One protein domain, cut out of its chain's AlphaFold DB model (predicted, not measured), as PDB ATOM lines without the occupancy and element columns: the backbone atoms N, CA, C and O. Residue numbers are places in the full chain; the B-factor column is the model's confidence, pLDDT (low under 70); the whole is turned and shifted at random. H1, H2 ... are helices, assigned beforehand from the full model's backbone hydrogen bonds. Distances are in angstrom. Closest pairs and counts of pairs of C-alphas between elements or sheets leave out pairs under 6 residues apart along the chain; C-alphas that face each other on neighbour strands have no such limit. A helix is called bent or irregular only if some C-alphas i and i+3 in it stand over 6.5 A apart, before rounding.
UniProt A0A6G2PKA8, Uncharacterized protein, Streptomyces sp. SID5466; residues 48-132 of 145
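Overview. This is residues 48 to 132 of the 145 residues of an uncharacterized protein of Streptomyces sp. SID5466 (UniProt A0A6G2PKA8). Three long helices, H2, H3 and H4, lie side by side in a flat slab one helix thick, running in alternate directions with H3 in the middle, while the short helix H1 sits at one end of the slab, beside the beginning of H2 and beyond the last residues of H3. H2 and H4 form the two sides of the slab and have no contact with each other. The printed part has 85 residues with four named helices, in the order H1, H2, H3, H4, and no named strand; the class is all helix, and the helix packing is mostly aligned. It is only just loose, close to compact, with a radius of gyration of the C-alphas of 14.6 A, and its C-alphas span 51 by 29 by 13 A.

Arrangement. The longest helix is H2, residues 62 to 83. It touches H3, residues 89 to 106, at a shallow tilt of 13 degrees, opposite ways, with the C-alphas of Leu 70 and Phe 106 the closest at 5.3 A. H3 is the hub, touching three other helices. H4, residues 112 to 128, touches H3 at a shallow tilt of 22 degrees, opposite ways; their closest C-alphas are those of Ala 97 and Pro 118, 4.0 A apart. H1, residues 51 to 58, touches H2 at a shallow tilt of 18 degrees, opposite ways, with the C-alphas of Ala 56 and Arg 63 the closest at 4.0 A; H2 touches H1 with residues 62 to 67 alone. H1 also touches H3, through residues 105 to 106 of H3 alone, at a shallow tilt of 5 degrees, the same way, and the C-alphas of Gly 52 and Phe 106 are the closest at 3.9 A. H1 and H2, H2 and H3, and H3 and H4 are helical hairpins. H4 is apart from H1 and from H2. In H1, H2 and H3 every O i to N i+4 pair is within hydrogen-bond range; in H4 10 of 13 are.

Along the chain. H2 measures 30.7 A from its first to its last C-alpha, beginning with C-alpha 62 at (1.708, 17.740, 27.567). H3 measures 25.7 A and H4 25.8 A, and H4 ends with C-alpha 128 at (-33.096, 31.191, 19.344). H4 is neither bent nor irregular, but only just: C-alphas 113 and 116 are 6.1 A apart. H1 begins with C-alpha 51 at (-7.979, 19.161, 30.089) and measures 10.4 A.

Size, cuts and confidence. The two C-alphas farthest apart are those of Pro 60 and Arg 132, at 51.7 A. The printed part runs from residue 48 to residue 132 without a cut, and the links H1 to H2, H2 to H3 and H3 to H4 are tight. The mean pLDDT of the printed part is 92.3; residues 129 to 132 are under 70.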
ATOM      1  N   SER A  48      -7.377  25.971  37.161       85.50
ATOM      2  CA  SER A  48      -8.555  25.099  37.185       85.50
ATOM      3  C   SER A  48      -8.229  23.776  36.473       85.50
ATOM      4  O   SER A  48      -7.502  23.807  35.478       85.50
ATOM      5  N   PRO A  49      -8.761  22.626  36.936       89.75
ATOM      6  CA  PRO A  49      -8.396  21.293  36.443       89.75
ATOM      7  C   PRO A  49      -9.041  20.984  35.079       89.75
ATOM      8  O   PRO A  49      -9.768  20.008  34.910       89.75
ATOM      9  N   PHE A  50      -8.809  21.852  34.099       92.62
ATOM     10  CA  PHE A  50      -9.247  21.671  32.724       92.62
ATOM     11  C   PHE A  50      -8.313  20.731  31.962       92.62
ATOM     12  O   PHE A  50      -7.140  20.621  32.321       92.62
ATOM     13  N   PRO A  51      -8.789  20.085  30.880       94.38
ATOM     14  CA  PRO A  51      -7.979  19.161  30.089       94.38
ATOM     15  C   PRO A  51      -6.602  19.713  29.698       94.38
ATOM     16  O   PRO A  51      -5.602  19.028  29.875       94.38
ATOM     17  N   GLY A  52      -6.520  20.961  29.234       92.94
ATOM     18  CA  GLY A  52      -5.258  21.608  28.872       92.94
ATOM     19  C   GLY A  52      -4.295  21.770  30.047       92.94
ATOM     20  O   GLY A  52      -3.097  21.540  29.892       92.94
ATOM     21  N   HIS A  53      -4.820  22.104  31.229       92.50
ATOM     22  CA  HIS A  53      -4.036  22.195  32.458       92.50
ATOM     23  C   HIS A  53      -3.510  20.817  32.871       92.50
ATOM     24  O   HIS A  53      -2.309  20.653  33.054       92.50
ATOM     25  N   LEU A  54      -4.394  19.816  32.923       93.06
ATOM     26  CA  LEU A  54      -4.057  18.446  33.319       93.06
ATOM     27  C   LEU A  54      -3.038  17.799  32.374       93.06
ATOM     28  O   LEU A  54      -2.130  17.101  32.822       93.06
ATOM     29  N   LEU A  55      -3.162  18.047  31.067       93.56
ATOM     30  CA  LEU A  55      -2.162  17.629  30.090       93.56
ATOM     31  C   LEU A  55      -0.823  18.307  30.384       93.56
ATOM     32  O   LEU A  55       0.192  17.627  30.501       93.56
ATOM     33  N   ALA A  56      -0.819  19.632  30.544       92.38
ATOM     34  CA  ALA A  56       0.400  20.395  30.780       92.38
ATOM     35  C   ALA A  56       1.128  20.019  32.080       92.38
ATOM     36  O   ALA A  56       2.353  20.132  32.123       92.38
ATOM     37  N   THR A  57       0.404  19.579  33.111       92.00
ATOM     38  CA  THR A  57       0.972  19.229  34.421       92.00
ATOM     39  C   THR A  57       1.381  17.765  34.538       92.00
ATOM     40  O   THR A  57       2.377  17.476  35.198       92.00
ATOM     41  N   HIS A  58       0.631  16.835  33.938       93.44
ATOM     42  CA  HIS A  58       0.787  15.401  34.224       93.44
ATOM     43  C   HIS A  58       1.336  14.569  33.064       93.44
ATOM     44  O   HIS A  58       1.744  13.430  33.284       93.44
ATOM     45  N   VAL A  59       1.369  15.102  31.839       94.06
ATOM     46  CA  VAL A  59       1.844  14.361  30.663       94.06
ATOM     47  C   VAL A  59       3.220  14.883  30.232       94.06
ATOM     48  O   VAL A  59       3.382  16.094  30.061       94.06
ATOM     49  N   PRO A  60       4.221  14.011  29.992       93.50
ATOM     50  CA  PRO A  60       5.488  14.423  29.391       93.50
ATOM     51  C   PRO A  60       5.256  15.135  28.048       93.50
ATOM     52  O   PRO A  60       4.641  14.582  27.142       93.50
ATOM     53  N   GLY A  61       5.703  16.390  27.926       91.56
ATOM     54  CA  GLY A  61       5.434  17.223  26.742       91.56
ATOM     55  C   GLY A  61       3.976  17.694  26.602       91.56
ATOM     56  O   GLY A  61       3.601  18.265  25.576       91.56
ATOM     57  N   GLY A  62       3.145  17.497  27.625       91.75
ATOM     58  CA  GLY A  62       1.708  17.740  27.567       91.75
ATOM     59  C   GLY A  62       1.311  19.200  27.364       91.75
ATOM     60  O   GLY A  62       0.247  19.460  26.811       91.75
ATOM     61  N   ARG A  63       2.184  20.160  27.696       92.38
ATOM     62  CA  ARG A  63       1.970  21.575  27.349       92.38
ATOM     63  C   ARG A  63       1.907  21.755  25.834       92.38
ATOM     64  O   ARG A  63       0.969  22.360  25.333       92.38
ATOM     65  N   THR A  64       2.865  21.192  25.101       94.06
ATOM     66  CA  THR A  64       2.884  21.246  23.633       94.06
ATOM     67  C   THR A  64       1.640  20.588  23.048       94.06
ATOM     68  O   THR A  64       1.035  21.133  22.129       94.06
ATOM     69  N   LEU A  65       1.211  19.459  23.618       95.25
ATOM     70  CA  LEU A  65      -0.018  18.785  23.204       95.25
ATOM     71  C   LEU A  65      -1.265  19.647  23.455       95.25
ATOM     72  O   LEU A  65      -2.100  19.778  22.563       95.25
ATOM     73  N   ALA A  66      -1.380  20.274  24.626       94.62
ATOM     74  CA  ALA A  66      -2.483  21.178  24.950       94.62
ATOM     75  C   ALA A  66      -2.539  22.373  23.982       94.62
ATOM     76  O   ALA A  66      -3.604  22.698  23.456       94.62
ATOM     77  N   LEU A  67      -1.385  22.972  23.673       94.62
ATOM     78  CA  LEU A  67      -1.270  24.061  22.699       94.62
ATOM     79  C   LEU A  67      -1.631  23.615  21.278       94.62
ATOM     80  O   LEU A  67      -2.290  24.359  20.552       94.62
ATOM     81  N   LEU A  68      -1.248  22.399  20.889       96.69
ATOM     82  CA  LEU A  68      -1.622  21.822  19.602       96.69
ATOM     83  C   LEU A  68      -3.136  21.607  19.520       96.69
ATOM     84  O   LEU A  68      -3.746  22.008  18.533       96.69
ATOM     85  N   LEU A  69      -3.763  21.049  20.559       97.12
ATOM     86  CA  LEU A  69      -5.220  20.864  20.620       97.12
ATOM     87  C   LEU A  69      -5.970  22.197  20.576       97.12
ATOM     88  O   LEU A  69      -6.975  22.317  19.869       97.12
ATOM     89  N   LEU A  70      -5.464  23.209  21.282       96.50
ATOM     90  CA  LEU A  70      -5.992  24.567  21.241       96.50
ATOM     91  C   LEU A  70      -5.893  25.156  19.824       96.50
ATOM     92  O   LEU A  70      -6.886  25.651  19.291       96.50
ATOM     93  N   GLY A  71      -4.721  25.053  19.193       97.12
ATOM     94  CA  GLY A  71      -4.482  25.537  17.831       97.12
ATOM     95  C   GLY A  71      -5.343  24.827  16.786       97.12
ATOM     96  O   GLY A  71      -5.967  25.484  15.954       97.12
ATOM     97  N   VAL A  72      -5.448  23.500  16.866       98.00
ATOM     98  CA  VAL A  72      -6.312  22.690  15.993       98.00
ATOM     99  C   VAL A  72      -7.775  23.069  16.191       98.00
ATOM    100  O   VAL A  72      -8.488  23.254  15.208       98.00
ATOM    101  N   SER A  73      -8.222  23.264  17.432       97.44
ATOM    102  CA  SER A  73      -9.591  23.704  17.721       97.44
ATOM    103  C   SER A  73      -9.882  25.070  17.097       97.44
ATOM    104  O   SER A  73     -10.888  25.226  16.407       97.44
ATOM    105  N   ALA A  74      -8.985  26.046  17.270       96.06
ATOM    106  CA  ALA A  74      -9.124  27.368  16.666       96.06
ATOM    107  C   ALA A  74      -9.160  27.295  15.130       96.06
ATOM    108  O   ALA A  74     -10.016  27.919  14.498       96.06
ATOM    109  N   PHE A  75      -8.281  26.486  14.533       98.00
ATOM    110  CA  PHE A  75      -8.230  26.274  13.090       98.00
ATOM    111  C   PHE A  75      -9.514  25.634  12.551       98.00
ATOM    112  O   PHE A  75     -10.099  26.144  11.597       98.00
ATOM    113  N   LEU A  76      -9.997  24.559  13.179       97.44
ATOM    114  CA  LEU A  76     -11.229  23.878  12.775       97.44
ATOM    115  C   LEU A  76     -12.453  24.784  12.924       97.44
ATOM    116  O   LEU A  76     -13.324  24.777  12.053       97.44
ATOM    117  N   LEU A  77     -12.516  25.606  13.975       96.50
ATOM    118  CA  LEU A  77     -13.588  26.588  14.145       96.50
ATOM    119  C   LEU A  77     -13.534  27.668  13.060       96.50
ATOM    120  O   LEU A  77     -14.565  27.946  12.445       96.50
ATOM    121  N   ALA A  78     -12.356  28.220  12.763       94.38
ATOM    122  CA  ALA A  78     -12.182  29.186  11.679       94.38
ATOM    123  C   ALA A  78     -12.582  28.585  10.322       94.38
ATOM    124  O   ALA A  78     -13.371  29.177   9.584       94.38
ATOM    125  N   LEU A  79     -12.122  27.366  10.030       96.25
ATOM    126  CA  LEU A  79     -12.489  26.639   8.822       96.25
ATOM    127  C   LEU A  79     -13.999  26.381   8.761       96.25
ATOM    128  O   LEU A  79     -14.612  26.569   7.713       96.25
ATOM    129  N   SER A  80     -14.630  26.026   9.884       94.88
ATOM    130  CA  SER A  80     -16.081  25.829   9.943       94.88
ATOM    131  C   SER A  80     -16.851  27.098   9.572       94.88
ATOM    132  O   SER A  80     -17.892  27.001   8.923       94.88
ATOM    133  N   LEU A  81     -16.360  28.276   9.974       92.00
ATOM    134  CA  LEU A  81     -16.977  29.571   9.682       92.00
ATOM    135  C   LEU A  81     -16.798  29.963   8.213       92.00
ATOM    136  O   LEU A  81     -17.703  30.556   7.634       92.00
ATOM    137  N   LEU A  82     -15.660  29.604   7.614       91.81
ATOM    138  CA  LEU A  82     -15.377  29.837   6.197       91.81
ATOM    139  C   LEU A  82     -16.196  28.914   5.291       91.81
ATOM    140  O   LEU A  82     -16.814  29.375   4.335       91.81
ATOM    141  N   LEU A  83     -16.220  27.614   5.597       95.00
ATOM    142  CA  LEU A  83     -16.903  26.612   4.774       95.00
ATOM    143  C   LEU A  83     -18.421  26.640   4.953       95.00
ATOM    144  O   LEU A  83     -19.163  26.288   4.040       95.00
ATOM    145  N   ARG A  84     -18.893  26.996   6.150       91.50
ATOM    146  CA  ARG A  84     -20.315  27.020   6.502       91.50
ATOM    147  C   ARG A  84     -20.587  28.252   7.360       91.50
ATOM    148  O   ARG A  84     -20.647  28.110   8.579       91.50
ATOM    149  N   PRO A  85     -20.729  29.452   6.783       89.31
ATOM    150  CA  PRO A  85     -21.016  30.644   7.571       89.31
ATOM    151  C   PRO A  85     -22.353  30.491   8.324       89.31
ATOM    152  O   PRO A  85     -23.288  29.902   7.778       89.31
ATOM    153  N   PRO A  86     -22.463  30.981   9.574       90.12
ATOM    154  CA  PRO A  86     -23.716  30.939  10.325       90.12
ATOM    155  C   PRO A  86     -24.792  31.762   9.607       90.12
ATOM    156  O   PRO A  86     -24.538  32.906   9.217       90.12
ATOM    157  N   ALA A  87     -25.981  31.184   9.427       89.81
ATOM    158  CA  ALA A  87     -27.090  31.840   8.736       89.81
ATOM    159  C   ALA A  87     -27.948  32.657   9.710       89.81
ATOM    160  O   ALA A  87     -28.514  33.687   9.333       89.81
ATOM    161  N   THR A  88     -28.012  32.220  10.970       89.94
ATOM    162  CA  THR A  88     -28.786  32.872  12.028       89.94
ATOM    163  C   THR A  88     -27.888  33.393  13.161       89.94
ATOM    164  O   THR A  88     -26.755  32.935  13.346       89.94
ATOM    165  N   PRO A  89     -28.373  34.353  13.974       89.81
ATOM    166  CA  PRO A  89     -27.690  34.742  15.207       89.81
ATOM    167  C   PRO A  89     -27.515  33.576  16.193       89.81
ATOM    168  O   PRO A  89     -26.522  33.546  16.915       89.81
ATOM    169  N   ALA A  90     -28.446  32.615  16.205       92.38
ATOM    170  CA  ALA A  90     -28.366  31.421  17.040       92.38
ATOM    171  C   ALA A  90     -27.228  30.492  16.584       92.38
ATOM    172  O   ALA A  90     -26.419  30.081  17.417       92.38
ATOM    173  N   ASP A  91     -27.065  30.279  15.271       92.38
ATOM    174  CA  ASP A  91     -25.922  29.546  14.705       92.38
ATOM    175  C   ASP A  91     -24.589  30.198  15.089       92.38
ATOM    176  O   ASP A  91     -23.612  29.523  15.426       92.38
ATOM    177  N   ALA A  92     -24.527  31.533  15.021       92.62
ATOM    178  CA  ALA A  92     -23.333  32.287  15.382       92.62
ATOM    179  C   ALA A  92     -23.025  32.155  16.881       92.62
ATOM    180  O   ALA A  92     -21.875  31.903  17.248       92.62
ATOM    181  N   ALA A  93     -24.044  32.265  17.740       95.06
ATOM    182  CA  ALA A  93     -23.911  32.085  19.182       95.06
ATOM    183  C   ALA A  93     -23.447  30.666  19.539       95.06
ATOM    184  O   ALA A  93     -22.528  30.522  20.343       95.06
ATOM    185  N   ALA A  94     -23.988  29.630  18.890       95.38
ATOM    186  CA  ALA A  94     -23.570  28.243  19.097       95.38
ATOM    187  C   ALA A  94     -22.091  28.025  18.738       95.38
ATOM    188  O   ALA A  94     -21.347  27.389  19.486       95.38
ATOM    189  N   ARG A  95     -21.630  28.598  17.620       95.38
ATOM    190  CA  ARG A  95     -20.223  28.495  17.195       95.38
ATOM    191  C   ARG A  95     -19.275  29.246  18.118       95.38
ATOM    192  O   ARG A  95     -18.200  28.735  18.419       95.38
ATOM    193  N   LEU A  96     -19.672  30.428  18.588       95.44
ATOM    194  CA  LEU A  96     -18.903  31.180  19.579       95.44
ATOM    195  C   LEU A  96     -18.856  30.447  20.924       95.44
ATOM    196  O   LEU A  96     -17.788  30.366  21.524       95.44
ATOM    197  N   ALA A  97     -19.974  29.867  21.366       97.38
ATOM    198  CA  ALA A  97     -20.030  29.047  22.572       97.38
ATOM    199  C   ALA A  97     -19.062  27.863  22.482       97.38
ATOM    200  O   ALA A  97     -18.252  27.659  23.383       97.38
ATOM    201  N   LEU A  98     -19.094  27.129  21.366       97.88
ATOM    202  CA  LEU A  98     -18.191  26.006  21.129       97.88
ATOM    203  C   LEU A  98     -16.724  26.455  21.101       97.88
ATOM    204  O   LEU A  98     -15.888  25.854  21.770       97.88
ATOM    205  N   GLY A  99     -16.412  27.529  20.371       97.12
ATOM    206  CA  GLY A  99     -15.052  28.058  20.283       97.12
ATOM    207  C   GLY A  99     -14.496  28.492  21.642       97.12
ATOM    208  O   GLY A  99     -13.377  28.124  21.991       97.12
ATOM    209  N   LEU A 100     -15.290  29.212  22.442       96.88
ATOM    210  CA  LEU A 100     -14.900  29.623  23.793       96.88
ATOM    211  C   LEU A 100     -14.750  28.430  24.738       96.88
ATOM    212  O   LEU A 100     -13.808  28.404  25.525       96.88
ATOM    213  N   LEU A 101     -15.642  27.441  24.655       97.62
ATOM    214  CA  LEU A 101     -15.551  26.230  25.467       97.62
ATOM    215  C   LEU A 101     -14.257  25.464  25.172       97.62
ATOM    216  O   LEU A 101     -13.543  25.106  26.105       97.62
ATOM    217  N   LEU A 102     -13.931  25.255  23.893       97.56
ATOM    218  CA  LEU A 102     -12.695  24.584  23.481       97.56
ATOM    219  C   LEU A 102     -11.458  25.378  23.908       97.56
ATOM    220  O   LEU A 102     -10.500  24.793  24.413       97.56
ATOM    221  N   ALA A 103     -11.497  26.706  23.768       95.81
ATOM    222  CA  ALA A 103     -10.421  27.568  24.235       95.81
ATOM    223  C   ALA A 103     -10.208  27.421  25.748       95.81
ATOM    224  O   ALA A 103      -9.100  27.131  26.181       95.81
ATOM    225  N   ILE A 104     -11.267  27.530  26.554       95.19
ATOM    226  CA  ILE A 104     -11.194  27.380  28.016       95.19
ATOM    227  C   ILE A 104     -10.719  25.977  28.414       95.19
ATOM    228  O   ILE A 104      -9.947  25.856  29.362       95.19
ATOM    229  N   ALA A 105     -11.164  24.940  27.702       95.50
ATOM    230  CA  ALA A 105     -10.826  23.554  28.002       95.50
ATOM    231  C   ALA A 105      -9.355  23.220  27.715       95.50
ATOM    232  O   ALA A 105      -8.757  22.469  28.483       95.50
ATOM    233  N   PHE A 106      -8.772  23.745  26.632       95.50
ATOM    234  CA  PHE A 106      -7.405  23.400  26.211       95.50
ATOM    235  C   PHE A 106      -6.340  24.425  26.593       95.50
ATOM    236  O   PHE A 106      -5.154  24.101  26.563       95.50
ATOM    237  N   MET A 107      -6.729  25.635  26.985       92.31
ATOM    238  CA  MET A 107      -5.801  26.642  27.488       92.31
ATOM    239  C   MET A 107      -5.208  26.198  28.841       92.31
ATOM    240  O   MET A 107      -5.971  25.987  29.787       92.31
ATOM    241  N   PRO A 108      -3.870  26.041  28.963       89.38
ATOM    242  CA  PRO A 108      -3.236  25.499  30.172       89.38
ATOM    243  C   PRO A 108      -3.449  26.325  31.443       89.38
ATOM    244  O   PRO A 108      -3.474  25.762  32.540       89.38
ATOM    245  N   ALA A 109      -3.596  27.644  31.306       89.44
ATOM    246  CA  ALA A 109      -3.924  28.544  32.402       89.44
ATOM    247  C   ALA A 109      -5.279  29.207  32.134       89.44
ATOM    248  O   ALA A 109      -5.395  30.184  31.391       89.44
ATOM    249  N   SER A 110      -6.326  28.661  32.746       87.56
ATOM    250  CA  SER A 110      -7.697  29.144  32.612       87.56
ATOM    251  C   SER A 110      -8.455  29.023  33.931       87.56
ATOM    252  O   SER A 110      -8.121  28.220  34.805       87.56
ATOM    253  N   ARG A 111      -9.498  29.841  34.094       90.56
ATOM    254  CA  ARG A 111     -10.312  29.885  35.316       90.56
ATOM    255  C   ARG A 111     -11.713  29.351  35.052       90.56
ATOM    256  O   ARG A 111     -12.334  29.706  34.052       90.56
ATOM    257  N   PHE A 112     -12.242  28.581  35.998       89.31
ATOM    258  CA  PHE A 112     -13.584  28.005  35.899       89.31
ATOM    259  C   PHE A 112     -14.680  29.045  35.628       89.31
ATOM    260  O   PHE A 112     -15.561  28.817  34.804       89.31
ATOM    261  N   GLY A 113     -14.581  30.228  36.247       90.69
ATOM    262  CA  GLY A 113     -15.554  31.309  36.073       90.69
ATOM    263  C   GLY A 113     -15.756  31.761  34.623       90.69
ATOM    264  O   GLY A 113     -16.824  32.273  34.308       90.69
ATOM    265  N   TYR A 114     -14.800  31.525  33.715       93.00
ATOM    266  CA  TYR A 114     -14.976  31.858  32.299       93.00
ATOM    267  C   TYR A 114     -15.971  30.960  31.563       93.00
ATOM    268  O   TYR A 114     -16.448  31.370  30.506       93.00
ATOM    269  N   LEU A 115     -16.358  29.804  32.118       94.94
ATOM    270  CA  LEU A 115     -17.403  28.946  31.541       94.94
ATOM    271  C   LEU A 115     -18.777  29.626  31.474       94.94
ATOM    272  O   LEU A 115     -19.629  29.197  30.699       94.94
ATOM    273  N   VAL A 116     -18.984  30.718  32.217       96.56
ATOM    274  CA  VAL A 116     -20.202  31.530  32.107       96.56
ATOM    275  C   VAL A 116     -20.400  32.069  30.686       96.56
ATOM    276  O   VAL A 116     -21.528  32.108  30.203       96.56
ATOM    277  N   HIS A 117     -19.324  32.418  29.974       96.19
ATOM    278  CA  HIS A 117     -19.410  32.961  28.617       96.19
ATOM    279  C   HIS A 117     -19.938  31.942  27.592       96.19
ATOM    280  O   HIS A 117     -20.959  32.235  26.963       96.19
ATOM    281  N   PRO A 118     -19.326  30.750  27.415       97.12
ATOM    282  CA  PRO A 118     -19.876  29.747  26.512       97.12
ATOM    283  C   PRO A 118     -21.251  29.252  26.967       97.12
ATOM    284  O   PRO A 118     -22.094  28.997  26.112       97.12
ATOM    285  N   LEU A 119     -21.524  29.175  28.276       97.38
ATOM    286  CA  LEU A 119     -22.833  28.755  28.779       97.38
ATOM    287  C   LEU A 119     -23.943  29.728  28.367       97.38
ATOM    288  O   LEU A 119     -24.956  29.304  27.815       97.38
ATOM    289  N   VAL A 120     -23.749  31.030  28.593       97.12
ATOM    290  CA  VAL A 120     -24.732  32.062  28.220       97.12
ATOM    291  C   VAL A 120     -24.989  32.052  26.713       97.12
ATOM    292  O   VAL A 120     -26.140  32.118  26.283       97.12
ATOM    293  N   LEU A 121     -23.937  31.920  25.901       96.56
ATOM    294  CA  LEU A 121     -24.075  31.843  24.446       96.56
ATOM    295  C   LEU A 121     -24.786  30.563  23.990       96.56
ATOM    296  O   LEU A 121     -25.610  30.626  23.079       96.56
ATOM    297  N   ALA A 122     -24.523  29.423  24.633       96.50
ATOM    298  CA  ALA A 122     -25.206  28.165  24.339       96.50
ATOM    299  C   ALA A 122     -26.702  28.233  24.684       96.50
ATOM    300  O   ALA A 122     -27.536  27.812  23.884       96.50
ATOM    301  N   VAL A 123     -27.053  28.819  25.834       96.00
ATOM    302  CA  VAL A 123     -28.454  29.051  26.223       96.00
ATOM    303  C   VAL A 123     -29.144  29.971  25.221       96.00
ATOM    304  O   VAL A 123     -30.257  29.683  24.785       96.00
ATOM    305  N   TRP A 124     -28.483  31.055  24.810       94.25
ATOM    306  CA  TRP A 124     -29.043  31.956  23.808       94.25
ATOM    307  C   TRP A 124     -29.278  31.245  22.469       94.25
ATOM    308  O   TRP A 124     -30.363  31.368  21.900       94.25
ATOM    309  N   ALA A 125     -28.313  30.453  21.998       94.06
ATOM    310  CA  ALA A 125     -28.481  29.653  20.790       94.06
ATOM    311  C   ALA A 125     -29.687  28.705  20.900       94.06
ATOM    312  O   ALA A 125     -30.537  28.693  20.014       94.06
ATOM    313  N   ALA A 126     -29.823  27.989  22.020       91.88
ATOM    314  CA  ALA A 126     -30.924  27.053  22.242       91.88
ATOM    315  C   ALA A 126     -32.308  27.733  22.235       91.88
ATOM    316  O   ALA A 126     -33.252  27.209  21.649       91.88
ATOM    317  N   VAL A 127     -32.431  28.919  22.841       90.19
ATOM    318  CA  VAL A 127     -33.688  29.693  22.848       90.19
ATOM    319  C   VAL A 127     -33.977  30.326  21.476       90.19
ATOM    320  O   VAL A 127     -35.136  30.509  21.097       90.19
ATOM    321  N   GLY A 128     -32.944  30.654  20.699       79.81
ATOM    322  CA  GLY A 128     -33.096  31.191  19.344       79.81
ATOM    323  C   GLY A 128     -33.709  30.197  18.350       79.81
ATOM    324  O   GLY A 128     -34.418  30.621  17.439       79.81
ATOM    325  N   GLU A 129     -33.484  28.900  18.568       69.62
ATOM    326  CA  GLU A 129     -33.968  27.800  17.720       69.62
ATOM    327  C   GLU A 129     -35.402  27.344  18.053       69.62
ATOM    328  O   GLU A 129     -36.029  26.634  17.266       69.62
ATOM    329  N   THR A 130     -35.968  27.751  19.200       64.75
ATOM    330  CA  THR A 130     -37.346  27.367  19.550       64.75
ATOM    331  C   THR A 130     -38.361  27.939  18.545       64.75
ATOM    332  O   THR A 130     -38.444  29.165  18.395       64.75
ATOM    333  N   PRO A 131     -39.198  27.102  17.890       57.28
ATOM    334  CA  PRO A 131     -40.268  27.578  17.023       57.28
ATOM    335  C   PRO A 131     -41.160  28.547  17.795       57.28
ATOM    336  O   PRO A 131     -41.696  28.203  18.850       57.28
ATOM    337  N   ARG A 132     -41.331  29.774  17.288       57.00
ATOM    338  CA  ARG A 132     -42.245  30.745  17.903       57.00
ATOM    339  C   ARG A 132     -43.640  30.131  17.951       57.00
ATOM    340  O   ARG A 132     -44.283  29.977  16.914       57.00
TER     341      ARG A 132